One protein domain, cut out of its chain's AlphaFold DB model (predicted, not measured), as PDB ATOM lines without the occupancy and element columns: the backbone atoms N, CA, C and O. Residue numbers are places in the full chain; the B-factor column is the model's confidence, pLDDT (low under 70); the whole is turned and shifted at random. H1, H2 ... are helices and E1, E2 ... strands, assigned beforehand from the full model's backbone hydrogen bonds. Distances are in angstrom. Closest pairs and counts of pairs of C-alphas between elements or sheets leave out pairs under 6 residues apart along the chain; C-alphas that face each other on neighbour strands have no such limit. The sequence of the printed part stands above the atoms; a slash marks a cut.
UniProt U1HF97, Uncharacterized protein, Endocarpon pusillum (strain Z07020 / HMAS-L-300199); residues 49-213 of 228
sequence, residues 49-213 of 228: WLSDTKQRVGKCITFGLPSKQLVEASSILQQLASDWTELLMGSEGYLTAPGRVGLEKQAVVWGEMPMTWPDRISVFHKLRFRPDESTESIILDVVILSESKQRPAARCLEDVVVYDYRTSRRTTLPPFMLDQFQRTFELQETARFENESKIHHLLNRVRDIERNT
ATOM      1  N   TRP A  49      15.984   9.959 -60.851       92.31
ATOM      2  CA  TRP A  49      17.013  10.661 -61.626       92.31
ATOM      3  C   TRP A  49      18.341   9.896 -61.682       92.31
ATOM      4  O   TRP A  49      18.962   9.836 -62.742       92.31
ATOM      5  N   LEU A  50      18.771   9.277 -60.575       93.38
ATOM      6  CA  LEU A  50      20.041   8.555 -60.501       93.38
ATOM      7  C   LEU A  50      20.037   7.305 -61.393       93.38
ATOM      8  O   LEU A  50      20.993   7.085 -62.142       93.38
ATOM      9  N   SER A  51      18.977   6.488 -61.328       91.94
ATOM     10  CA  SER A  51      18.848   5.293 -62.173       91.94
ATOM     11  C   SER A  51      18.700   5.671 -63.639       91.94
ATOM     12  O   SER A  51      19.378   5.106 -64.496       91.94
ATOM     13  N   ASP A  52      17.876   6.679 -63.914       94.31
ATOM     14  CA  ASP A  52      17.569   7.110 -65.272       94.31
ATOM     15  C   ASP A  52      18.807   7.721 -65.929       94.31
ATOM     16  O   ASP A  52      19.101   7.446 -67.088       94.31
ATOM     17  N   THR A  53      19.602   8.484 -65.177       95.44
ATOM     18  CA  THR A  53      20.867   9.047 -65.669       95.44
ATOM     19  C   THR A  53      21.872   7.947 -66.005       95.44
ATOM     20  O   THR A  53      22.481   7.989 -67.073       95.44
ATOM     21  N   LYS A  54      22.004   6.918 -65.154       95.12
ATOM     22  CA  LYS A  54      22.855   5.749 -65.449       95.12
ATOM     23  C   LYS A  54      22.397   5.032 -66.721       95.12
ATOM     24  O   LYS A  54      23.225   4.719 -67.575       95.12
ATOM     25  N   GLN A  55      21.088   4.836 -66.889       95.25
ATOM     26  CA  GLN A  55      20.519   4.217 -68.089       95.25
ATOM     27  C   GLN A  55      20.746   5.066 -69.346       95.25
ATOM     28  O   GLN A  55      21.104   4.529 -70.394       95.25
ATOM     29  N   ARG A  56      20.584   6.389 -69.249       95.19
ATOM     30  CA  ARG A  56      20.819   7.340 -70.348       95.19
ATOM     31  C   ARG A  56      22.267   7.315 -70.823       95.19
ATOM     32  O   ARG A  56      22.512   7.207 -72.024       95.19
ATOM     33  N   VAL A  57      23.227   7.340 -69.897       95.44
ATOM     34  CA  VAL A  57      24.651   7.211 -70.243       95.44
ATOM     35  C   VAL A  57      24.936   5.839 -70.858       95.44
ATOM     36  O   VAL A  57      25.606   5.765 -71.886       95.44
ATOM     37  N   GLY A  58      24.368   4.766 -70.298       94.19
ATOM     38  CA  GLY A  58      24.474   3.416 -70.858       94.19
ATOM     39  C   GLY A  58      23.975   3.334 -72.302       94.19
ATOM     40  O   GLY A  58      24.676   2.801 -73.157       94.19
ATOM     41  N   LYS A  59      22.825   3.947 -72.609       93.12
ATOM     42  CA  LYS A  59      22.302   4.047 -73.981       93.12
ATOM     43  C   LYS A  59      23.295   4.740 -74.915       93.12
ATOM     44  O   LYS A  59      23.515   4.252 -76.017       93.12
ATOM     45  N   CYS A  60      23.905   5.844 -74.480       92.38
ATOM     46  CA  CYS A  60      24.907   6.547 -75.286       92.38
ATOM     47  C   CYS A  60      26.113   5.646 -75.587       92.38
ATOM     48  O   CYS A  60      26.556   5.587 -76.729       92.38
ATOM     49  N   ILE A  61      26.609   4.907 -74.586       91.75
ATOM     50  CA  ILE A  61      27.722   3.961 -74.755       91.75
ATOM     51  C   ILE A  61      27.350   2.857 -75.750       91.75
ATOM     52  O   ILE A  61      28.105   2.629 -76.691       91.75
ATOM     53  N   THR A  62      26.186   2.217 -75.582       90.62
ATOM     54  CA  THR A  62      25.710   1.143 -76.470       90.62
ATOM     55  C   THR A  62      25.496   1.620 -77.906       90.62
ATOM     56  O   THR A  62      25.723   0.854 -78.832       90.62
ATOM     57  N   PHE A  63      25.094   2.880 -78.103       89.38
ATOM     58  CA  PHE A  63      24.919   3.473 -79.433       89.38
ATOM     59  C   PHE A  63      26.248   3.671 -80.188       89.38
ATOM     60  O   PHE A  63      26.251   3.738 -81.414       89.38
ATOM     61  N   GLY A  64      27.368   3.787 -79.465       86.94
ATOM     62  CA  GLY A  64      28.699   4.019 -80.026       86.94
ATOM     63  C   GLY A  64      29.200   5.447 -79.800       86.94
ATOM     64  O   GLY A  64      29.031   6.330 -80.641       86.94
ATOM     65  N   LEU A  65      29.861   5.677 -78.658       87.31
ATOM     66  CA  LEU A  65      30.523   6.951 -78.346       87.31
ATOM     67  C   LEU A  65      31.927   7.032 -78.973       87.31
ATOM     68  O   LEU A  65      32.708   6.086 -78.842       87.31
ATOM     69  N   PRO A  66      32.326   8.182 -79.551       85.75
ATOM     70  CA  PRO A  66      33.720   8.411 -79.915       85.75
ATOM     71  C   PRO A  66      34.599   8.449 -78.656       85.75
ATOM     72  O   PRO A  66      34.165   8.916 -77.600       85.75
ATOM     73  N   SER A  67      35.867   8.034 -78.761       84.62
ATOM     74  CA  SER A  67      36.762   7.843 -77.603       84.62
ATOM     75  C   SER A  67      36.859   9.062 -76.675       84.62
ATOM     76  O   SER A  67      36.907   8.902 -75.460       84.62
ATOM     77  N   LYS A  68      36.820  10.286 -77.224       84.69
ATOM     78  CA  LYS A  68      36.826  11.527 -76.425       84.69
ATOM     79  C   LYS A  68      35.587  11.665 -75.529       84.69
ATOM     80  O   LYS A  68      35.710  12.109 -74.396       84.69
ATOM     81  N   GLN A  69      34.411  11.276 -76.021       88.06
ATOM     82  CA  GLN A  69      33.163  11.339 -75.252       88.06
ATOM     83  C   GLN A  69      32.990  10.131 -74.331       88.06
ATOM     84  O   GLN A  69      32.357  10.251 -73.287       88.06
ATOM     85  N   LEU A  70      33.583   8.983 -74.672       92.62
ATOM     86  CA  LEU A  70      33.594   7.814 -73.795       92.62
ATOM     87  C   LEU A  70      34.318   8.105 -72.471       92.62
ATOM     88  O   LEU A  70      33.833   7.706 -71.414       92.62
ATOM     89  N   VAL A  71      35.433   8.845 -72.516       93.25
ATOM     90  CA  VAL A  71      36.138   9.296 -71.303       93.25
ATOM     91  C   VAL A  71      35.215  10.149 -70.431       93.25
ATOM     92  O   VAL A  71      35.095   9.897 -69.233       93.25
ATOM     93  N   GLU A  72      34.492  11.092 -71.031       94.06
ATOM     94  CA  GLU A  72      33.548  11.941 -70.302       94.06
ATOM     95  C   GLU A  72      32.384  11.136 -69.697       94.06
ATOM     96  O   GLU A  72      32.078  11.279 -68.513       94.06
ATOM     97  N   ALA A  73      31.790  10.217 -70.462       95.31
ATOM     98  CA  ALA A  73      30.754   9.307 -69.972       95.31
ATOM     99  C   ALA A  73      31.249   8.449 -68.793       95.31
ATOM    100  O   ALA A  73      30.532   8.276 -67.805       95.31
ATOM    101  N   SER A  74      32.488   7.948 -68.868       94.75
ATOM    102  CA  SER A  74      33.098   7.164 -67.790       94.75
ATOM    103  C   SER A  74      33.321   7.995 -66.524       94.75
ATOM    104  O   SER A  74      33.016   7.526 -65.430       94.75
ATOM    105  N   SER A  75      33.745   9.255 -66.674       96.00
ATOM    106  CA  SER A  75      33.899  10.211 -65.572       96.00
ATOM    107  C   SER A  75      32.564  10.482 -64.875       96.00
ATOM    108  O   SER A  75      32.482  10.438 -63.647       96.00
ATOM    109  N   ILE A  76      31.484  10.675 -65.642       96.38
ATOM    110  CA  ILE A  76      30.131  10.839 -65.087       96.38
ATOM    111  C   ILE A  76      29.709   9.591 -64.307       96.38
ATOM    112  O   ILE A  76      29.259   9.709 -63.170       96.38
ATOM    113  N   LEU A  77      29.862   8.392 -64.880       95.88
ATOM    114  CA  LEU A  77      29.492   7.149 -64.195       95.88
ATOM    115  C   LEU A  77      30.311   6.925 -62.920       95.88
ATOM    116  O   LEU A  77      29.756   6.462 -61.926       95.88
ATOM    117  N   GLN A  78      31.596   7.287 -62.924       95.88
ATOM    118  CA  GLN A  78      32.455   7.203 -61.746       95.88
ATOM    119  C   GLN A  78      31.983   8.142 -60.628       95.88
ATOM    120  O   GLN A  78      31.890   7.712 -59.476       95.88
ATOM    121  N   GLN A  79      31.619   9.384 -60.962       95.81
ATOM    122  CA  GLN A  79      31.030  10.336 -60.009       95.81
ATOM    123  C   GLN A  79      29.688   9.813 -59.468       95.81
ATOM    124  O   GLN A  79      29.485   9.746 -58.260       95.81
ATOM    125  N   LEU A  80      28.802   9.316 -60.342       95.50
ATOM    126  CA  LEU A  80      27.515   8.717 -59.951       95.50
ATOM    127  C   LEU A  80      27.638   7.397 -59.176       95.50
ATOM    128  O   LEU A  80      26.632   6.910 -58.657       95.50
ATOM    129  N   ALA A  81      28.809   6.763 -59.162       92.12
ATOM    130  CA  ALA A  81      29.074   5.557 -58.386       92.12
ATOM    131  C   ALA A  81      29.708   5.882 -57.029       92.12
ATOM    132  O   ALA A  81      29.394   5.209 -56.051       92.12
ATOM    133  N   SER A  82      30.562   6.907 -56.972       92.06
ATOM    134  CA  SER A  82      31.317   7.282 -55.769       92.06
ATOM    135  C   SER A  82      30.512   8.211 -54.863       92.06
ATOM    136  O   SER A  82      30.398   7.960 -53.666       92.06
ATOM    137  N   ASP A  83      29.859   9.213 -55.453       94.38
ATOM    138  CA  ASP A  83      29.265  10.341 -54.720       94.38
ATOM    139  C   ASP A  83      27.735  10.249 -54.665       94.38
ATOM    140  O   ASP A  83      27.039  11.195 -54.300       94.38
ATOM    141  N   TRP A  84      27.177   9.098 -55.049       94.00
ATOM    142  CA  TRP A  84      25.737   8.908 -55.205       94.00
ATOM    143  C   TRP A  84      24.948   9.237 -53.937       94.00
ATOM    144  O   TRP A  84      23.864   9.807 -54.033       94.00
ATOM    145  N   THR A  85      25.489   8.903 -52.763       93.56
ATOM    146  CA  THR A  85      24.863   9.175 -51.466       93.56
ATOM    147  C   THR A  85      24.793  10.671 -51.194       93.56
ATOM    148  O   THR A  85      23.744  11.164 -50.792       93.56
ATOM    149  N   GLU A  86      25.885  11.400 -51.440       94.25
ATOM    150  CA  GLU A  86      25.937  12.854 -51.276       94.25
ATOM    151  C   GLU A  86      25.009  13.546 -52.270       94.25
ATOM    152  O   GLU A  86      24.214  14.389 -51.876       94.25
ATOM    153  N   LEU A  87      25.034  13.146 -53.540       94.56
ATOM    154  CA  LEU A  87      24.148  13.724 -54.544       94.56
ATOM    155  C   LEU A  87      22.680  13.469 -54.180       94.56
ATOM    156  O   LEU A  87      21.883  14.402 -54.125       94.56
ATOM    157  N   LEU A  88      22.318  12.220 -53.876       93.25
ATOM    158  CA  LEU A  88      20.938  11.839 -53.582       93.25
ATOM    159  C   LEU A  88      20.427  12.462 -52.279       93.25
ATOM    160  O   LEU A  88      19.339  13.027 -52.261       93.25
ATOM    161  N   MET A  89      21.190  12.355 -51.191       93.38
ATOM    162  CA  MET A  89      20.721  12.792 -49.878       93.38
ATOM    163  C   MET A  89      21.026  14.253 -49.602       93.38
ATOM    164  O   MET A  89      20.200  14.953 -49.015       93.38
ATOM    165  N   GLY A  90      22.173  14.731 -50.068       94.06
ATOM    166  CA  GLY A  90      22.543  16.133 -49.988       94.06
ATOM    167  C   GLY A  90      21.541  17.011 -50.719       94.06
ATOM    168  O   GLY A  90      21.129  18.006 -50.143       94.06
ATOM    169  N   SER A  91      21.043  16.616 -51.900       93.12
ATOM    170  CA  SER A  91      19.989  17.374 -52.607       93.12
ATOM    171  C   SER A  91      18.625  17.355 -51.909       93.12
ATOM    172  O   SER A  91      17.784  18.203 -52.184       93.12
ATOM    173  N   GLU A  92      18.398  16.445 -50.959       92.12
ATOM    174  CA  GLU A  92      17.242  16.492 -50.058       92.12
ATOM    175  C   GLU A  92      17.530  17.268 -48.755       92.12
ATOM    176  O   GLU A  92      16.658  17.348 -47.885       92.12
ATOM    177  N   GLY A  93      18.731  17.831 -48.593       93.88
ATOM    178  CA  GLY A  93      19.156  18.586 -47.412       93.88
ATOM    179  C   GLY A  93      19.614  17.723 -46.236       93.88
ATOM    180  O   GLY A  93      19.581  18.178 -45.096       93.88
ATOM    181  N   TYR A  94      20.006  16.470 -46.468       95.75
ATOM    182  CA  TYR A  94      20.671  15.666 -45.440       95.75
ATOM    183  C   TYR A  94      22.172  15.943 -45.440       95.75
ATOM    184  O   TYR A  94      22.796  16.127 -46.483       95.75
ATOM    185  N   LEU A  95      22.771  15.913 -44.255       94.88
ATOM    186  CA  LEU A  95      24.206  16.108 -44.095       94.88
ATOM    187  C   LEU A  95      24.921  14.760 -44.230       94.88
ATOM    188  O   LEU A  95      24.776  13.886 -43.380       94.88
ATOM    189  N   THR A  96      25.693  14.592 -45.302       93.19
ATOM    190  CA  THR A  96      26.337  13.314 -45.660       93.19
ATOM    191  C   THR A  96      27.828  13.254 -45.344       93.19
ATOM    192  O   THR A  96      28.448  12.210 -45.527       93.19
ATOM    193  N   ALA A  97      28.416  14.356 -44.872       87.81
ATOM    194  CA  ALA A  97      29.825  14.395 -44.504       87.81
ATOM    195  C   ALA A  97      30.136  13.397 -43.367       87.81
ATOM    196  O   ALA A  97      29.296  13.206 -42.475       87.81
ATOM    197  N   PRO A  98      31.346  12.802 -43.341       82.62
ATOM    198  CA  PRO A  98      31.764  11.915 -42.261       82.62
ATOM    199  C   PRO A  98      31.542  12.544 -40.878       82.62
ATOM    200  O   PRO A  98      31.801  13.729 -40.669       82.62
ATOM    201  N   GLY A  99      31.025  11.753 -39.935       82.38
ATOM    202  CA  GLY A  99      30.687  12.213 -38.581       82.38
ATOM    203  C   GLY A  99      29.334  12.924 -38.445       82.38
ATOM    204  O   GLY A  99      28.938  13.239 -37.327       82.38
ATOM    205  N   ARG A 100      28.604  13.155 -39.546       84.62
ATOM    206  CA  ARG A 100      27.212  13.659 -39.528       84.62
ATOM    207  C   ARG A 100      26.174  12.596 -39.884       84.62
ATOM    208  O   ARG A 100      24.979  12.810 -39.705       84.62
ATOM    209  N   VAL A 101      26.638  11.451 -40.375       82.31
ATOM    210  CA  VAL A 101      25.811  10.282 -40.671       82.31
ATOM    211  C   VAL A 101      25.459   9.581 -39.361       82.31
ATOM    212  O   VAL A 101      26.340   9.345 -38.537       82.31
ATOM    213  N   GLY A 102      24.181   9.241 -39.161       78.62
ATOM    214  CA  GLY A 102      23.742   8.554 -37.942       78.62
ATOM    215  C   GLY A 102      24.260   7.116 -37.875       78.62
ATOM    216  O   GLY A 102      24.762   6.676 -36.846       78.62
ATOM    217  N   LEU A 103      24.175   6.398 -38.997       80.69
ATOM    218  CA  LEU A 103      24.728   5.055 -39.166       80.69
ATOM    219  C   LEU A 103      25.262   4.913 -40.592       80.69
ATOM    220  O   LEU A 103      24.527   5.198 -41.531       80.69
ATOM    221  N   GLU A 104      26.499   4.459 -40.775       85.31
ATOM    222  CA  GLU A 104      27.096   4.306 -42.109       85.31
ATOM    223  C   GLU A 104      27.441   2.839 -42.400       85.31
ATOM    224  O   GLU A 104      28.131   2.186 -41.616       85.31
ATOM    225  N   LYS A 105      26.985   2.333 -43.556       82.88
ATOM    226  CA  LYS A 105      27.361   1.030 -44.147       82.88
ATOM    227  C   LYS A 105      27.243  -0.172 -43.202       82.88
ATOM    228  O   LYS A 105      27.973  -1.168 -43.333       82.88
ATOM    229  N   GLN A 106      26.279  -0.114 -42.291       84.44
ATOM    230  CA  GLN A 106      26.042  -1.172 -41.326       84.44
ATOM    231  C   GLN A 106      25.420  -2.386 -42.010       84.44
ATOM    232  O   GLN A 106      24.504  -2.252 -42.819       84.44
ATOM    233  N   ALA A 107      25.920  -3.581 -41.700       81.62
ATOM    234  CA  ALA A 107      25.368  -4.810 -42.259       81.62
ATOM    235  C   ALA A 107      23.932  -5.032 -41.760       81.62
ATOM    236  O   ALA A 107      23.665  -4.945 -40.560       81.62
ATOM    237  N   VAL A 108      23.015  -5.354 -42.674       76.25
ATOM    238  CA  VAL A 108      21.658  -5.771 -42.304       76.25
ATOM    239  C   VAL A 108      21.741  -7.177 -41.723       76.25
ATOM    240  O   VAL A 108      22.176  -8.094 -42.410       76.25
ATOM    241  N   VAL A 109      21.346  -7.356 -40.462       63.81
ATOM    242  CA  VAL A 109      21.445  -8.659 -39.773       63.81
ATOM    243  C   VAL A 109      20.116  -9.433 -39.817       63.81
ATOM    244  O   VAL A 109      20.124 -10.658 -39.730       63.81
ATOM    245  N   TRP A 110      18.980  -8.749 -40.014       59.12
ATOM    246  CA  TRP A 110      17.635  -9.339 -40.106       59.12
ATOM    247  C   TRP A 110      16.568  -8.279 -40.458       59.12
ATOM    248  O   TRP A 110      16.771  -7.096 -40.186       59.12
ATOM    249  N   GLY A 111      15.413  -8.693 -41.004       55.09
ATOM    250  CA  GLY A 111      14.198  -7.860 -41.098       55.09
ATOM    251  C   GLY A 111      13.329  -8.098 -42.344       55.09
ATOM    252  O   GLY A 111      13.843  -8.440 -43.402       55.09
ATOM    253  N   GLU A 112      12.013  -7.870 -42.233       56.28
ATOM    254  CA  GLU A 112      11.028  -7.930 -43.340       56.28
ATOM    255  C   GLU A 112      10.990  -6.649 -44.205       56.28
ATOM    256  O   GLU A 112       9.958  -6.254 -44.745       56.28
ATOM    257  N   MET A 113      12.114  -5.942 -44.326       60.75
ATOM    258  CA  MET A 113      12.240  -4.845 -45.289       60.75
ATOM    259  C   MET A 113      12.594  -5.410 -46.673       60.75
ATOM    260  O   MET A 113      13.126  -6.514 -46.765       60.75
ATOM    261  N   PRO A 114      12.401  -4.656 -47.774       64.75
ATOM    262  CA  PRO A 114      12.816  -5.075 -49.122       64.75
ATOM    263  C   PRO A 114      14.350  -5.156 -49.300       64.75
ATOM    264  O   PRO A 114      14.849  -5.109 -50.425       64.75
ATOM    265  N   MET A 115      15.104  -5.223 -48.202       71.75
ATOM    266  CA  MET A 115      16.550  -5.379 -48.159       71.75
ATOM    267  C   MET A 115      16.843  -6.846 -47.870       71.75
ATOM    268  O   MET A 115      16.632  -7.336 -46.764       71.75
ATOM    269  N   THR A 116      17.299  -7.559 -48.890       74.38
ATOM    270  CA  THR A 116      17.706  -8.957 -48.770       74.38
ATOM    271  C   THR A 116      19.151  -9.024 -48.311       74.38
ATOM    272  O   THR A 116      20.010  -8.387 -48.921       74.38
ATOM    273  N   TRP A 117      19.442  -9.829 -47.292       77.50
ATOM    274  CA  TRP A 117      20.825 -10.152 -46.955       77.50
ATOM    275  C   TRP A 117      21.535 -10.817 -48.156       77.50
ATOM    276  O   TRP A 117      20.911 -11.643 -48.830       77.50
ATOM    277  N   PRO A 118      22.823 -10.519 -48.414       84.56
ATOM    278  CA  PRO A 118      23.652  -9.514 -47.747       84.56
ATOM    279  C   PRO A 118      23.428  -8.105 -48.327       84.56
ATOM    280  O   PRO A 118      23.576  -7.888 -49.526       84.56
ATOM    281  N   ASP A 119      23.142  -7.131 -47.459       88.19
ATOM    282  CA  ASP A 119      23.094  -5.706 -47.808       88.19
ATOM    283  C   ASP A 119      23.733  -4.864 -46.693       88.19
ATOM    284  O   ASP A 119      23.869  -5.313 -45.547       88.19
ATOM    285  N   ARG A 120      24.124  -3.636 -47.035       90.62
ATOM    286  CA  ARG A 120      24.575  -2.615 -46.087       90.62
ATOM    287  C   ARG A 120      23.628  -1.430 -46.140       90.62
ATOM    288  O   ARG A 120      23.154  -1.070 -47.215       90.62
ATOM    289  N   ILE A 121      23.378  -0.828 -44.986       91.25
ATOM    290  CA  ILE A 121      22.510   0.337 -44.868       91.25
ATOM    291  C   ILE A 121      23.245   1.543 -44.319       91.25
ATOM    292  O   ILE A 121      24.127   1.415 -43.470       91.25
ATOM    293  N   SER A 122      22.800   2.710 -44.767       92.75
ATOM    294  CA  SER A 122      23.189   3.992 -44.194       92.75
ATOM    295  C   SER A 122      21.940   4.768 -43.790       92.75
ATOM    296  O   SER A 122      20.950   4.784 -44.524       92.75
ATOM    297  N   VAL A 123      21.968   5.379 -42.608       93.31
ATOM    298  CA  VAL A 123      20.840   6.092 -42.003       93.31
ATOM    299  C   VAL A 123      21.208   7.555 -41.815       93.31
ATOM    300  O   VAL A 123      22.209   7.886 -41.172       93.31
ATOM    301  N   PHE A 124      20.362   8.431 -42.346       95.25
ATOM    302  CA  PHE A 124      20.540   9.877 -42.271       95.25
ATOM    303  C   PHE A 124      19.343  10.504 -41.581       95.25
ATOM    304  O   PHE A 124      18.207  10.104 -41.824       95.25
ATOM    305  N   HIS A 125      19.623  11.512 -40.764       95.06
ATOM    306  CA  HIS A 125      18.628  12.305 -40.058       95.06
ATOM    307  C   HIS A 125      18.788  13.750 -40.498       95.06
ATOM    308  O   HIS A 125      19.904  14.207 -40.768       95.06
ATOM    309  N   LYS A 126      17.681  14.475 -40.568       95.25
ATOM    310  CA  LYS A 126      17.697  15.900 -40.866       95.25
ATOM    311  C   LYS A 126      16.573  16.594 -40.104       95.25
ATOM    312  O   LYS A 126      15.508  16.003 -39.912       95.25
ATOM    313  N   LEU A 127      16.785  17.841 -39.685       96.69
ATOM    314  CA  LEU A 127      15.703  18.642 -39.114       96.69
ATOM    315  C   LEU A 127      14.700  18.947 -40.222       96.69
ATOM    316  O   LEU A 127      15.082  19.444 -41.284       96.69
ATOM    317  N   ARG A 128      13.422  18.653 -39.978       95.38
ATOM    318  CA  ARG A 128      12.356  18.967 -40.934       95.38
ATOM    319  C   ARG A 128      12.076  20.469 -41.003       95.38
ATOM    320  O   ARG A 128      11.792  20.994 -42.076       95.38
ATOM    321  N   PHE A 129      12.145  21.149 -39.861       94.94
ATOM    322  CA  PHE A 129      11.857  22.574 -39.727       94.94
ATOM    323  C   PHE A 129      12.956  23.262 -38.923       94.94
ATOM    324  O   PHE A 129      13.555  22.648 -38.037       94.94
ATOM    325  N   ARG A 130      13.195  24.545 -39.212       96.56
ATOM    326  CA  ARG A 130      14.075  25.381 -38.396       96.56
ATOM    327  C   ARG A 130      13.414  25.592 -37.030       96.56
ATOM    328  O   ARG A 130      12.289  26.090 -37.011       96.56
ATOM    329  N   PRO A 131      14.076  25.254 -35.914       95.88
ATOM    330  CA  PRO A 131      13.518  25.505 -34.593       95.88
ATOM    331  C   PRO A 131      13.622  26.982 -34.197       95.88
ATOM    332  O   PRO A 131      14.532  27.709 -34.615       95.88
ATOM    333  N   ASP A 132      12.708  27.393 -33.327       95.94
ATOM    334  CA  ASP A 132      12.653  28.698 -32.673       95.94
ATOM    335  C   ASP A 132      12.610  28.553 -31.138       95.94
ATOM    336  O   ASP A 132      12.617  27.446 -30.595       95.94
ATOM    337  N   GLU A 133      12.568  29.676 -30.423       95.62
ATOM    338  CA  GLU A 133      12.544  29.712 -28.953       95.62
ATOM    339  C   GLU A 133      11.298  29.055 -28.338       95.62
ATOM    340  O   GLU A 133      11.322  28.645 -27.177       95.62
ATOM    341  N   SER A 134      10.216  28.925 -29.113       94.62
ATOM    342  CA  SER A 134       8.964  28.291 -28.690       94.62
ATOM    343  C   SER A 134       8.923  26.786 -28.967       94.62
ATOM    344  O   SER A 134       7.966  26.106 -28.602       94.62
ATOM    345  N   THR A 135       9.959  26.241 -29.609       93.44
ATOM    346  CA  THR A 135       9.997  24.839 -30.017       93.44
ATOM    347  C   THR A 135      10.180  23.916 -28.807       93.44
ATOM    348  O   THR A 135      11.218  23.927 -28.145       93.44
ATOM    349  N   GLU A 136       9.177  23.073 -28.547       93.50
ATOM    350  CA  GLU A 136       9.176  22.051 -27.480       93.50
ATOM    351  C   GLU A 136       9.384  20.616 -27.999       93.50
ATOM    352  O   GLU A 136       9.571  19.673 -27.224       93.50
ATOM    353  N   SER A 137       9.289  20.417 -29.313       93.81
ATOM    354  CA  SER A 137       9.528  19.134 -29.974       93.81
ATOM    355  C   SER A 137      10.136  19.345 -31.354       93.81
ATOM    356  O   SER A 137       9.737  20.244 -32.092       93.81
ATOM    357  N   ILE A 138      11.097  18.499 -31.697       94.62
ATOM    358  CA  ILE A 138      11.826  18.507 -32.963       94.62
ATOM    359  C   ILE A 138      11.401  17.301 -33.789       94.62
ATOM    360  O   ILE A 138      11.424  16.171 -33.309       94.62
ATOM    361  N   ILE A 139      11.049  17.551 -35.049       94.38
ATOM    362  CA  ILE A 139      10.702  16.500 -36.004       94.38
ATOM    363  C   ILE A 139      11.909  16.245 -36.900       94.38
ATOM    364  O   ILE A 139      12.370  17.155 -37.602       94.38
ATOM    365  N   LEU A 140      12.392  15.006 -36.895       95.81
ATOM    366  CA  LEU A 140      13.465  14.554 -37.767       95.81
ATOM    367  C   LEU A 140      12.889  13.739 -38.921       95.81
ATOM    368  O   LEU A 140      12.155  12.769 -38.722       95.81
ATOM    369  N   ASP A 141      13.254  14.133 -40.137       95.81
ATOM    370  CA  ASP A 141      13.109  13.258 -41.292       95.81
ATOM    371  C   ASP A 141      14.273  12.270 -41.278       95.81
ATOM    372  O   ASP A 141      15.441  12.673 -41.224       95.81
ATOM    373  N   VAL A 142      13.952  10.981 -41.345       94.19
ATOM    374  CA  VAL A 142      14.935   9.901 -41.363       94.19
ATOM    375  C   VAL A 142      14.811   9.132 -42.662       94.19
ATOM    376  O   VAL A 142      13.715   8.744 -43.077       94.19
ATOM    377  N   VAL A 143      15.944   8.871 -43.302       93.00
ATOM    378  CA  VAL A 143      16.019   7.977 -44.455       93.00
ATOM    379  C   VAL A 143      16.941   6.808 -44.149       93.00
ATOM    380  O   VAL A 143      17.997   6.960 -43.538       93.00
ATOM    381  N   ILE A 144      16.536   5.628 -44.600       91.88
ATOM    382  CA  ILE A 144      17.356   4.424 -44.569       91.88
ATOM    383  C   ILE A 144      17.658   4.068 -46.017       91.88
ATOM    384  O   ILE A 144      16.743   3.783 -46.796       91.88
ATOM    385  N   LEU A 145      18.934   4.112 -46.386       91.81
ATOM    386  CA  LEU A 145      19.417   3.757 -47.712       91.81
ATOM    387  C   LEU A 145      19.884   2.312 -47.755       91.81
ATOM    388  O   LEU A 145      20.534   1.847 -46.825       91.81
ATOM    389  N   SER A 146      19.612   1.649 -48.875       91.19
ATOM    390  CA  SER A 146      20.300   0.421 -49.269       91.19
ATOM    391  C   SER A 146      21.517   0.791 -50.113       91.19
ATOM    392  O   SER A 146      21.379   1.442 -51.154       91.19
ATOM    393  N   GLU A 147      22.702   0.365 -49.675       90.62
ATOM    394  CA  GLU A 147      23.964   0.598 -50.381       90.62
ATOM    395  C   GLU A 147      24.037  -0.236 -51.664       90.62
ATOM    396  O   GLU A 147      24.403   0.278 -52.719       90.62
ATOM    397  N   SER A 148      23.623  -1.511 -51.616       89.31
ATOM    398  CA  SER A 148      23.682  -2.392 -52.794       89.31
ATOM    399  C   SER A 148      22.727  -1.968 -53.908       89.31
ATOM    400  O   SER A 148      23.017  -2.163 -55.089       89.31
ATOM    401  N   LYS A 149      21.570  -1.398 -53.549       88.62
ATOM    402  CA  LYS A 149      20.560  -0.934 -54.511       88.62
ATOM    403  C   LYS A 149      20.669   0.556 -54.826       88.62
ATOM    404  O   LYS A 149      19.948   1.012 -55.709       88.62
ATOM    405  N   GLN A 150      21.526   1.294 -54.116       91.75
ATOM    406  CA  GLN A 150      21.737   2.737 -54.261       91.75
ATOM    407  C   GLN A 150      20.428   3.542 -54.270       91.75
ATOM    408  O   GLN A 150      20.190   4.375 -55.146       91.75
ATOM    409  N   ARG A 151      19.530   3.244 -53.320       89.06
ATOM    410  CA  ARG A 151      18.203   3.874 -53.234       89.06
ATOM    411  C   ARG A 151      17.659   3.905 -51.804       89.06
ATOM    412  O   ARG A 151      18.075   3.084 -50.980       89.06
ATOM    413  N   PRO A 152      16.659   4.757 -51.519       90.62
ATOM    414  CA  PRO A 152      15.912   4.689 -50.271       90.62
ATOM    415  C   PRO A 152      15.185   3.346 -50.128       90.62
ATOM    416  O   PRO A 152      14.504   2.878 -51.049       90.62
ATOM    417  N   ALA A 153      15.345   2.725 -48.961       89.56
ATOM    418  CA  ALA A 153      14.673   1.495 -48.554       89.56
ATOM    419  C   ALA A 153      13.505   1.774 -47.600       89.56
ATOM    420  O   ALA A 153      12.474   1.108 -47.694       89.56
ATOM    421  N   ALA A 154      13.646   2.775 -46.729       89.38
ATOM    422  CA  ALA A 154      12.576   3.287 -45.880       89.38
ATOM    423  C   ALA A 154      12.755   4.781 -45.601       89.38
ATOM    424  O   ALA A 154      13.857   5.328 -45.701       89.38
ATOM    425  N   ARG A 155      11.649   5.426 -45.235       90.62
ATOM    426  CA  ARG A 155      11.629   6.761 -44.638       90.62
ATOM    427  C   ARG A 155      10.848   6.685 -43.334       90.62
ATOM    428  O   ARG A 155       9.795   6.050 -43.293       90.62
ATOM    429  N   CYS A 156      11.361   7.329 -42.300       91.62
ATOM    430  CA  CYS A 156      10.751   7.385 -40.980       91.62
ATOM    431  C   CYS A 156      10.639   8.844 -40.542       91.62
ATOM    432  O   CYS A 156      11.377   9.704 -41.026       91.62
ATOM    433  N   LEU A 157       9.693   9.109 -39.649       93.94
ATOM    434  CA  LEU A 157       9.558  10.391 -38.971       93.94
ATOM    435  C   LEU A 157       9.752  10.151 -37.491       93.94
ATOM    436  O   LEU A 157       9.064   9.307 -36.916       93.94
ATOM    437  N   GLU A 158      10.673  10.892 -36.898       93.00
ATOM    438  CA  GLU A 158      10.902  10.865 -35.461       93.00
ATOM    439  C   GLU A 158      10.405  12.176 -34.865       93.00
ATOM    440  O   GLU A 158      10.808  13.253 -35.298       93.00
ATOM    441  N   ASP A 159       9.506  12.073 -33.891       95.12
ATOM    442  CA  ASP A 159       9.038  13.203 -33.091       95.12
ATOM    443  C   ASP A 159       9.733  13.145 -31.729       95.12
ATOM    444  O   ASP A 159       9.480  12.249 -30.918       95.12
ATOM    445  N   VAL A 160      10.671  14.067 -31.513       93.44
ATOM    446  CA  VAL A 160      11.528  14.111 -30.329       93.44
ATOM    447  C   VAL A 160      11.086  15.268 -29.446       93.44
ATOM    448  O   VAL A 160      11.269  16.437 -29.776       93.44
ATOM    449  N   VAL A 161      10.514  14.946 -28.292       94.56
ATOM    450  CA  VAL A 161      10.052  15.940 -27.318       94.56
ATOM    451  C   VAL A 161      11.176  16.297 -26.350       94.56
ATOM    452  O   VAL A 161      11.858  15.418 -25.824       94.56
ATOM    453  N   VAL A 162      11.333  17.587 -26.060       91.06
ATOM    454  CA  VAL A 162      12.239  18.058 -25.010       91.06
ATOM    455  C   VAL A 162      11.510  17.986 -23.669       91.06
ATOM    456  O   VAL A 162      10.429  18.554 -23.488       91.06
ATOM    457  N   TYR A 163      12.090  17.255 -22.719       93.31
ATOM    458  CA  TYR A 163      11.459  16.969 -21.434       93.31
ATOM    459  C   TYR A 163      12.394  17.302 -20.273       93.31
ATOM    460  O   TYR A 163      13.531  16.828 -20.222       93.31
ATOM    461  N   ASP A 164      11.905  18.096 -19.322       93.31
ATOM    462  CA  ASP A 164      12.595  18.351 -18.063       93.31
ATOM    463  C   ASP A 164      12.164  17.305 -17.031       93.31
ATOM    464  O   ASP A 164      11.068  17.358 -16.473       93.31
ATOM    465  N   TYR A 165      13.057  16.358 -16.751       92.81
ATOM    466  CA  TYR A 165      12.825  15.288 -15.780       92.81
ATOM    467  C   TYR A 165      12.796  15.759 -14.322       92.81
ATOM    468  O   TYR A 165      12.295  15.035 -13.467       92.81
ATOM    469  N   ARG A 166      13.315  16.951 -14.003       94.50
ATOM    470  CA  ARG A 166      13.276  17.492 -12.632       94.50
ATOM    471  C   ARG A 166      11.896  18.044 -12.308       94.50
ATOM    472  O   ARG A 166      11.452  17.943 -11.169       94.50
ATOM    473  N   THR A 167      11.242  18.633 -13.308       94.19
ATOM    474  CA  THR A 167       9.897  19.214 -13.185       94.19
ATOM    475  C   THR A 167       8.801  18.355 -13.823       94.19
ATOM    476  O   THR A 167       7.633  18.733 -13.778       94.19
ATOM    477  N   SER A 168       9.161  17.189 -14.373       93.81
ATOM    478  CA  SER A 168       8.271  16.217 -15.020       93.81
ATOM    479  C   SER A 168       7.309  16.846 -16.033       93.81
ATOM    480  O   SER A 168       6.110  16.554 -16.050       93.81
ATOM    481  N   ARG A 169       7.826  17.726 -16.897       94.62
ATOM    482  CA  ARG A 169       7.033  18.415 -17.926       94.62
ATOM    483  C   ARG A 169       7.819  18.626 -19.213       94.62
ATOM    484  O   ARG A 169       9.050  18.661 -19.216       94.62
ATOM    485  N   ARG A 170       7.077  18.821 -20.305       93.94
ATOM    486  CA  ARG A 170       7.634  19.320 -21.566       93.94
ATOM    487  C   ARG A 170       8.215  20.715 -21.355       93.94
ATOM    488  O   ARG A 170       7.707  21.486 -20.540       93.94
ATOM    489  N   THR A 171       9.290  21.012 -22.068       95.56
ATOM    490  CA  THR A 171       9.952  22.314 -22.017       95.56
ATOM    491  C   THR A 171      10.458  22.698 -23.404       95.56
ATOM    492  O   THR A 171      10.436  21.877 -24.319       95.56
ATOM    493  N   THR A 172      10.877  23.946 -23.571       96.25
ATOM    494  CA  THR A 172      11.462  24.433 -24.821       96.25
ATOM    495  C   THR A 172      12.937  24.049 -24.924       96.25
ATOM    496  O   THR A 172      13.574  23.637 -23.949       96.25
ATOM    497  N   LEU A 173      13.496  24.172 -26.126       94.62
ATOM    498  CA  LEU A 173      14.919  23.948 -26.361       94.62
ATOM    499  C   LEU A 173      15.780  24.912 -25.519       94.62
ATOM    500  O   LEU A 173      15.607  26.129 -25.611       94.62
ATOM    501  N   PRO A 174      16.761  24.408 -24.745       94.56
ATOM    502  CA  PRO A 174      17.751  25.266 -24.104       94.56
ATOM    503  C   PRO A 174      18.516  26.111 -25.139       94.56
ATOM    504  O   PRO A 174      18.776  25.611 -26.238       94.56
ATOM    505  N   PRO A 175      18.982  27.331 -24.797       96.19
ATOM    506  CA  PRO A 175      19.593  28.244 -25.770       96.19
ATOM    507  C   PRO A 175      20.759  27.645 -26.567       96.19
ATOM    508  O   PRO A 175      20.833  27.818 -27.779       96.19
ATOM    509  N   PHE A 176      21.638  26.877 -25.912       95.50
ATOM    510  CA  PHE A 176      22.768  26.235 -26.593       95.50
ATOM    511  C   PHE A 176      22.312  25.189 -27.624       95.50
ATOM    512  O   PHE A 176      22.954  25.011 -28.651       95.50
ATOM    513  N   MET A 177      21.214  24.483 -27.350       94.69
ATOM    514  CA  MET A 177      20.678  23.452 -28.233       94.69
ATOM    515  C   MET A 177      19.954  24.090 -29.419       94.69
ATOM    516  O   MET A 177      20.125  23.647 -30.554       94.69
ATOM    517  N   LEU A 178      19.194  25.159 -29.157       96.38
ATOM    518  CA  LEU A 178      18.529  25.946 -30.188       96.38
ATOM    519  C   LEU A 178      19.536  26.506 -31.204       96.38
ATOM    520  O   LEU A 178      19.354  26.297 -32.402       96.38
ATOM    521  N   ASP A 179      20.619  27.132 -30.732       97.06
ATOM    522  CA  ASP A 179      21.697  27.659 -31.582       97.06
ATOM    523  C   ASP A 179      22.299  26.568 -32.488       97.06
ATOM    524  O   ASP A 179      22.391  26.724 -33.709       97.06
ATOM    525  N   GLN A 180      22.623  25.402 -31.917       96.38
ATOM    526  CA  GLN A 180      23.192  24.298 -32.691       96.38
ATOM    527  C   GLN A 180      22.222  23.736 -33.734       96.38
ATOM    528  O   GLN A 180      22.641  23.432 -34.856       96.38
ATOM    529  N   PHE A 181      20.933  23.610 -33.416       96.44
ATOM    530  CA  PHE A 181      19.959  23.138 -34.396       96.44
ATOM    531  C   PHE A 181      19.674  24.165 -35.487       96.44
ATOM    532  O   PHE A 181      19.542  23.782 -36.646       96.44
ATOM    533  N   GLN A 182      19.647  25.458 -35.166       97.50
ATOM    534  CA  GLN A 182      19.523  26.510 -36.175       97.50
ATOM    535  C   GLN A 182      20.709  26.505 -37.143       97.50
ATOM    536  O   GLN A 182      20.508  26.499 -38.359       97.50
ATOM    537  N   ARG A 183      21.935  26.387 -36.618       97.00
ATOM    538  CA  ARG A 183      23.143  26.237 -37.437       97.00
ATOM    539  C   ARG A 183      23.121  24.959 -38.275       97.00
ATOM    540  O   ARG A 183      23.527  24.965 -39.434       97.00
ATOM    541  N   THR A 184      22.646  23.854 -37.706       96.12
ATOM    542  CA  THR A 184      22.498  22.584 -38.434       96.12
ATOM    543  C   THR A 184      21.503  22.729 -39.578       96.12
ATOM    544  O   THR A 184      21.798  22.301 -40.690       96.12
ATOM    545  N   PHE A 185      20.370  23.392 -39.339       96.81
ATOM    546  CA  PHE A 185      19.361  23.652 -40.360       96.81
ATOM    547  C   PHE A 185      19.913  24.514 -41.507       96.81
ATOM    548  O   PHE A 185      19.675  24.218 -42.672       96.81
ATOM    549  N   GLU A 186      20.713  25.537 -41.207       96.88
ATOM    550  CA  GLU A 186      21.389  26.338 -42.241       96.88
ATOM    551  C   GLU A 186      22.331  25.487 -43.096       96.88
ATOM    552  O   GLU A 186      22.304  25.570 -44.322       96.88
ATOM    553  N   LEU A 187      23.108  24.606 -42.460       96.50
ATOM    554  CA  LEU A 187      23.986  23.676 -43.170       96.50
ATOM    555  C   LEU A 187      23.197  22.711 -44.066       96.50
ATOM    556  O   LEU A 187      23.682  22.363 -45.140       96.50
ATOM    557  N   GLN A 188      22.003  22.281 -43.645       96.56
ATOM    558  CA  GLN A 188      21.119  21.444 -44.461       96.56
ATOM    559  C   GLN A 188      20.657  22.179 -45.724       96.56
ATOM    560  O   GLN A 188      20.703  21.605 -46.810       96.56
ATOM    561  N   GLU A 189      20.270  23.451 -45.602       96.19
ATOM    562  CA  GLU A 189      19.826  24.258 -46.744       96.19
ATOM    563  C   GLU A 189      20.977  24.575 -47.709       96.19
ATOM    564  O   GLU A 189      20.809  24.488 -48.927       96.19
ATOM    565  N   THR A 190      22.178  24.861 -47.192       95.44
ATOM    566  CA  THR A 190      23.377  25.013 -48.032       95.44
ATOM    567  C   THR A 190      23.699  23.716 -48.774       95.44
ATOM    568  O   THR A 190      23.846  23.730 -49.996       95.44
ATOM    569  N   ALA A 191      23.739  22.582 -48.063       93.88
ATOM    570  CA  ALA A 191      24.013  21.281 -48.667       93.88
ATOM    571  C   ALA A 191      22.978  20.928 -49.745       93.88
ATOM    572  O   ALA A 191      23.349  20.424 -50.807       93.88
ATOM    573  N   ARG A 192      21.701  21.243 -49.503       94.75
ATOM    574  CA  ARG A 192      20.625  21.098 -50.485       94.75
ATOM    575  C   ARG A 192      20.940  21.842 -51.770       94.75
ATOM    576  O   ARG A 192      21.003  21.224 -52.831       94.75
ATOM    577  N   PHE A 193      21.184  23.142 -51.670       94.12
ATOM    578  CA  PHE A 193      21.416  23.985 -52.836       94.12
ATOM    579  C   PHE A 193      22.660  23.566 -53.637       94.12
ATOM    580  O   PHE A 193      22.623  23.474 -54.870       94.12
ATOM    581  N   GLU A 194      23.762  23.277 -52.944       95.00
ATOM    582  CA  GLU A 194      25.012  22.859 -53.580       95.00
ATOM    583  C   GLU A 194      24.845  21.537 -54.331       95.00
ATOM    584  O   GLU A 194      25.281  21.408 -55.477       95.00
ATOM    585  N   ASN A 195      24.176  20.556 -53.722       95.19
ATOM    586  CA  ASN A 195      23.984  19.247 -54.339       95.19
ATOM    587  C   ASN A 195      22.940  19.266 -55.457       95.19
ATOM    588  O   ASN A 195      23.162  18.628 -56.486       95.19
ATOM    589  N   GLU A 196      21.858  20.043 -55.327       94.06
ATOM    590  CA  GLU A 196      20.937  20.300 -56.444       94.06
ATOM    591  C   GLU A 196      21.704  20.879 -57.650       94.06
ATOM    592  O   GLU A 196      21.566  20.396 -58.779       94.06
ATOM    593  N   SER A 197      22.604  21.840 -57.414       94.75
ATOM    594  CA  SER A 197      23.451  22.421 -58.464       94.75
ATOM    595  C   SER A 197      24.395  21.391 -59.102       94.75
ATOM    596  O   SER A 197      24.509  21.341 -60.332       94.75
ATOM    597  N   LYS A 198      25.028  20.523 -58.297       95.38
ATOM    598  CA  LYS A 198      25.870  19.418 -58.799       95.38
ATOM    599  C   LYS A 198      25.073  18.455 -59.681       95.38
ATOM    600  O   LYS A 198      25.546  18.083 -60.755       95.38
ATOM    601  N   ILE A 199      23.854  18.091 -59.272       95.56
ATOM    602  CA  ILE A 199      22.971  17.223 -60.065       95.56
ATOM    603  C   ILE A 199      22.626  17.891 -61.393       95.56
ATOM    604  O   ILE A 199      22.773  17.266 -62.441       95.56
ATOM    605  N   HIS A 200      22.219  19.161 -61.391       94.50
ATOM    606  CA  HIS A 200      21.913  19.868 -62.636       94.50
ATOM    607  C   HIS A 200      23.119  19.940 -63.577       94.50
ATOM    608  O   HIS A 200      22.976  19.706 -64.777       94.50
ATOM    609  N   HIS A 201      24.314  20.192 -63.040       95.50
ATOM    610  CA  HIS A 201      25.544  20.170 -63.824       95.50
ATOM    611  C   HIS A 201      25.810  18.787 -64.448       95.50
ATOM    612  O   HIS A 201      26.088  18.698 -65.646       95.50
ATOM    613  N   LEU A 202      25.648  17.705 -63.680       96.00
ATOM    614  CA  LEU A 202      25.755  16.328 -64.179       96.00
ATOM    615  C   LEU A 202      24.727  16.029 -65.276       96.00
ATOM    616  O   LEU A 202      25.078  15.490 -66.324       96.00
ATOM    617  N   LEU A 203      23.466  16.408 -65.066       95.06
ATOM    618  CA  LEU A 203      22.393  16.191 -66.035       95.06
ATOM    619  C   LEU A 203      22.642  16.947 -67.346       95.06
ATOM    620  O   LEU A 203      22.347  16.407 -68.415       95.06
ATOM    621  N   ASN A 204      23.215  18.151 -67.275       95.44
ATOM    622  CA  ASN A 204      23.607  18.926 -68.452       95.44
ATOM    623  C   ASN A 204      24.752  18.249 -69.214       95.44
ATOM    624  O   ASN A 204      24.634  18.057 -70.421       95.44
ATOM    625  N   ARG A 205      25.795  17.781 -68.513       95.75
ATOM    626  CA  ARG A 205      26.894  17.014 -69.131       95.75
ATOM    627  C   ARG A 205      26.379  15.767 -69.850       95.75
ATOM    628  O   ARG A 205      26.758  15.506 -70.987       95.75
ATOM    629  N   VAL A 206      25.458  15.025 -69.229       95.50
ATOM    630  CA  VAL A 206      24.809  13.875 -69.880       95.50
ATOM    631  C   VAL A 206      24.019  14.319 -71.106       95.50
ATOM    632  O   VAL A 206      24.112  13.681 -72.150       95.50
ATOM    633  N   ARG A 207      23.277  15.428 -71.020       94.69
ATOM    634  CA  ARG A 207      22.499  15.938 -72.151       94.69
ATOM    635  C   ARG A 207      23.374  16.330 -73.343       94.69
ATOM    636  O   ARG A 207      22.975  16.105 -74.486       94.69
ATOM    637  N   ASP A 208      24.556  16.879 -73.087       93.44
ATOM    638  CA  ASP A 208      25.524  17.206 -74.132       93.44
ATOM    639  C   ASP A 208      26.067  15.942 -74.806       93.44
ATOM    640  O   ASP A 208      26.184  15.905 -76.031       93.44
ATOM    641  N   ILE A 209      26.319  14.872 -74.048       93.25
ATOM    642  CA  ILE A 209      26.692  13.573 -74.627       93.25
ATOM    643  C   ILE A 209      25.566  13.042 -75.521       93.25
ATOM    644  O   ILE A 209      25.824  12.686 -76.672       93.25
ATOM    645  N   GLU A 210      24.319  13.043 -75.038       93.50
ATOM    646  CA  GLU A 210      23.159  12.522 -75.777       93.50
ATOM    647  C   GLU A 210      22.974  13.200 -77.138       93.50
ATOM    648  O   GLU A 210      22.811  12.513 -78.149       93.50
ATOM    649  N   ARG A 211      23.059  14.537 -77.171       90.88
ATOM    650  CA  ARG A 211      22.947  15.344 -78.400       90.88
ATOM    651  C   ARG A 211      24.028  15.024 -79.426       90.88
ATOM    652  O   ARG A 211      23.809  15.197 -80.617       90.88
ATOM    653  N   ASN A 212      25.193  14.571 -78.973       85.50
ATOM    654  CA  ASN A 212      26.289  14.203 -79.859       85.50
ATOM    655  C   ASN A 212      26.287  12.711 -80.249       85.50
ATOM    656  O   ASN A 212      27.055  12.319 -81.133       85.50
ATOM    657  N   THR A 213      25.433  11.880 -79.635       86.00
ATOM    658  CA  THR A 213      25.325  10.441 -79.939       86.00
ATOM    659  C   THR A 213      24.017  10.055 -80.602       86.00
ATOM    660  O   THR A 213      23.976   9.947 -81.825       86.00
TER     661      THR A 213
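AT A GLANCE: This is residues 49 to 213 of the 228 residues of an uncharacterized protein of Endocarpon pusillum (strain Z07020 / HMAS-L-300199) (UniProt U1HF97). One long helix, H4, runs along most of the length of the model; at one end the helical hairpin of H1 and H2 packs on its last part to make a three-helix, up-and-down bundle, and toward the other end a twisted sheet of four strands stands beside it. Short H3 sits between the two halves, packed on H4, and the link of residues 162 to 174 makes the far end. The printed part has 165 residues, with named elements in the order H1 H2 H3 E1 E2 E3 E4 H4; the antiparallel sheet has the order E1 E2 E3 E4, and the class is mixed, helices and strands. The whole is loose, with a radius of gyration of the C-alphas of 20.1 A, and only just a rod, spanning 71 by 36 by 20 A.

IN THESE COORDINATES: H1, residues 49 to 64, begins at C-alpha 49 (17.013, 10.661, -61.626) and is 22.8 A long. H2, residues 67 to 82, is 22.5 A long, and H3 is residues 84 to 90. E1 is residues 103 to 107, E2 residues 120 to 127, E3 residues 137 to 146, 29.0 A long, and E4 residues 151 to 161, 29.7 A long; E4 bends by 51 degrees at residue 154. H4, residues 175 to 212, is 56.3 A long and ends at C-alpha 212 (26.289, 14.203, -79.859).

HOW THE PARTS SIT: H4 is the hub and touches H1, H2 and H3. H1 and H2 touch at Val 57 and Ala 73, whose C-alphas are 6.5 A apart, at a shallow tilt of 24 degrees, opposite ways. Residues 53 to 60 of H1 touch H4, closest at the C-alphas of Cys 60 and Glu 210, 6.2 A, the same way. Residues 69 to 76 of H2 touch H4, closest at the C-alphas of Gln 69 and Ile 209, 6.9 A, opposite ways. H3 touches H4 at a steep tilt of 45 degrees, with the C-alphas of Gly 90 and Arg 192 5.3 A apart. H3 is on the sheet, while H4 only grazes it with residues 181 to 188. The four strands form a meander, each the antiparallel neighbour of the one before. N 105 and O 121 are 3.0 A apart, N 124 and O 143 3.0 A, and N 142 and O 156 2.9 A, each within hydrogen-bond range. Every O i to N i+4 pair is within range in H1, H3 and H4, and 11 of 12 in H2.

THE WHOLE: The C-alphas farthest apart are those of Pro 66 and Thr 167, 71.7 A. The printed part has no cut. The links H3 to E1, E1 to E2 and E4 to H4 are long. The mean pLDDT of the printed part is 91.2, and residues 109 to 114 are under 70.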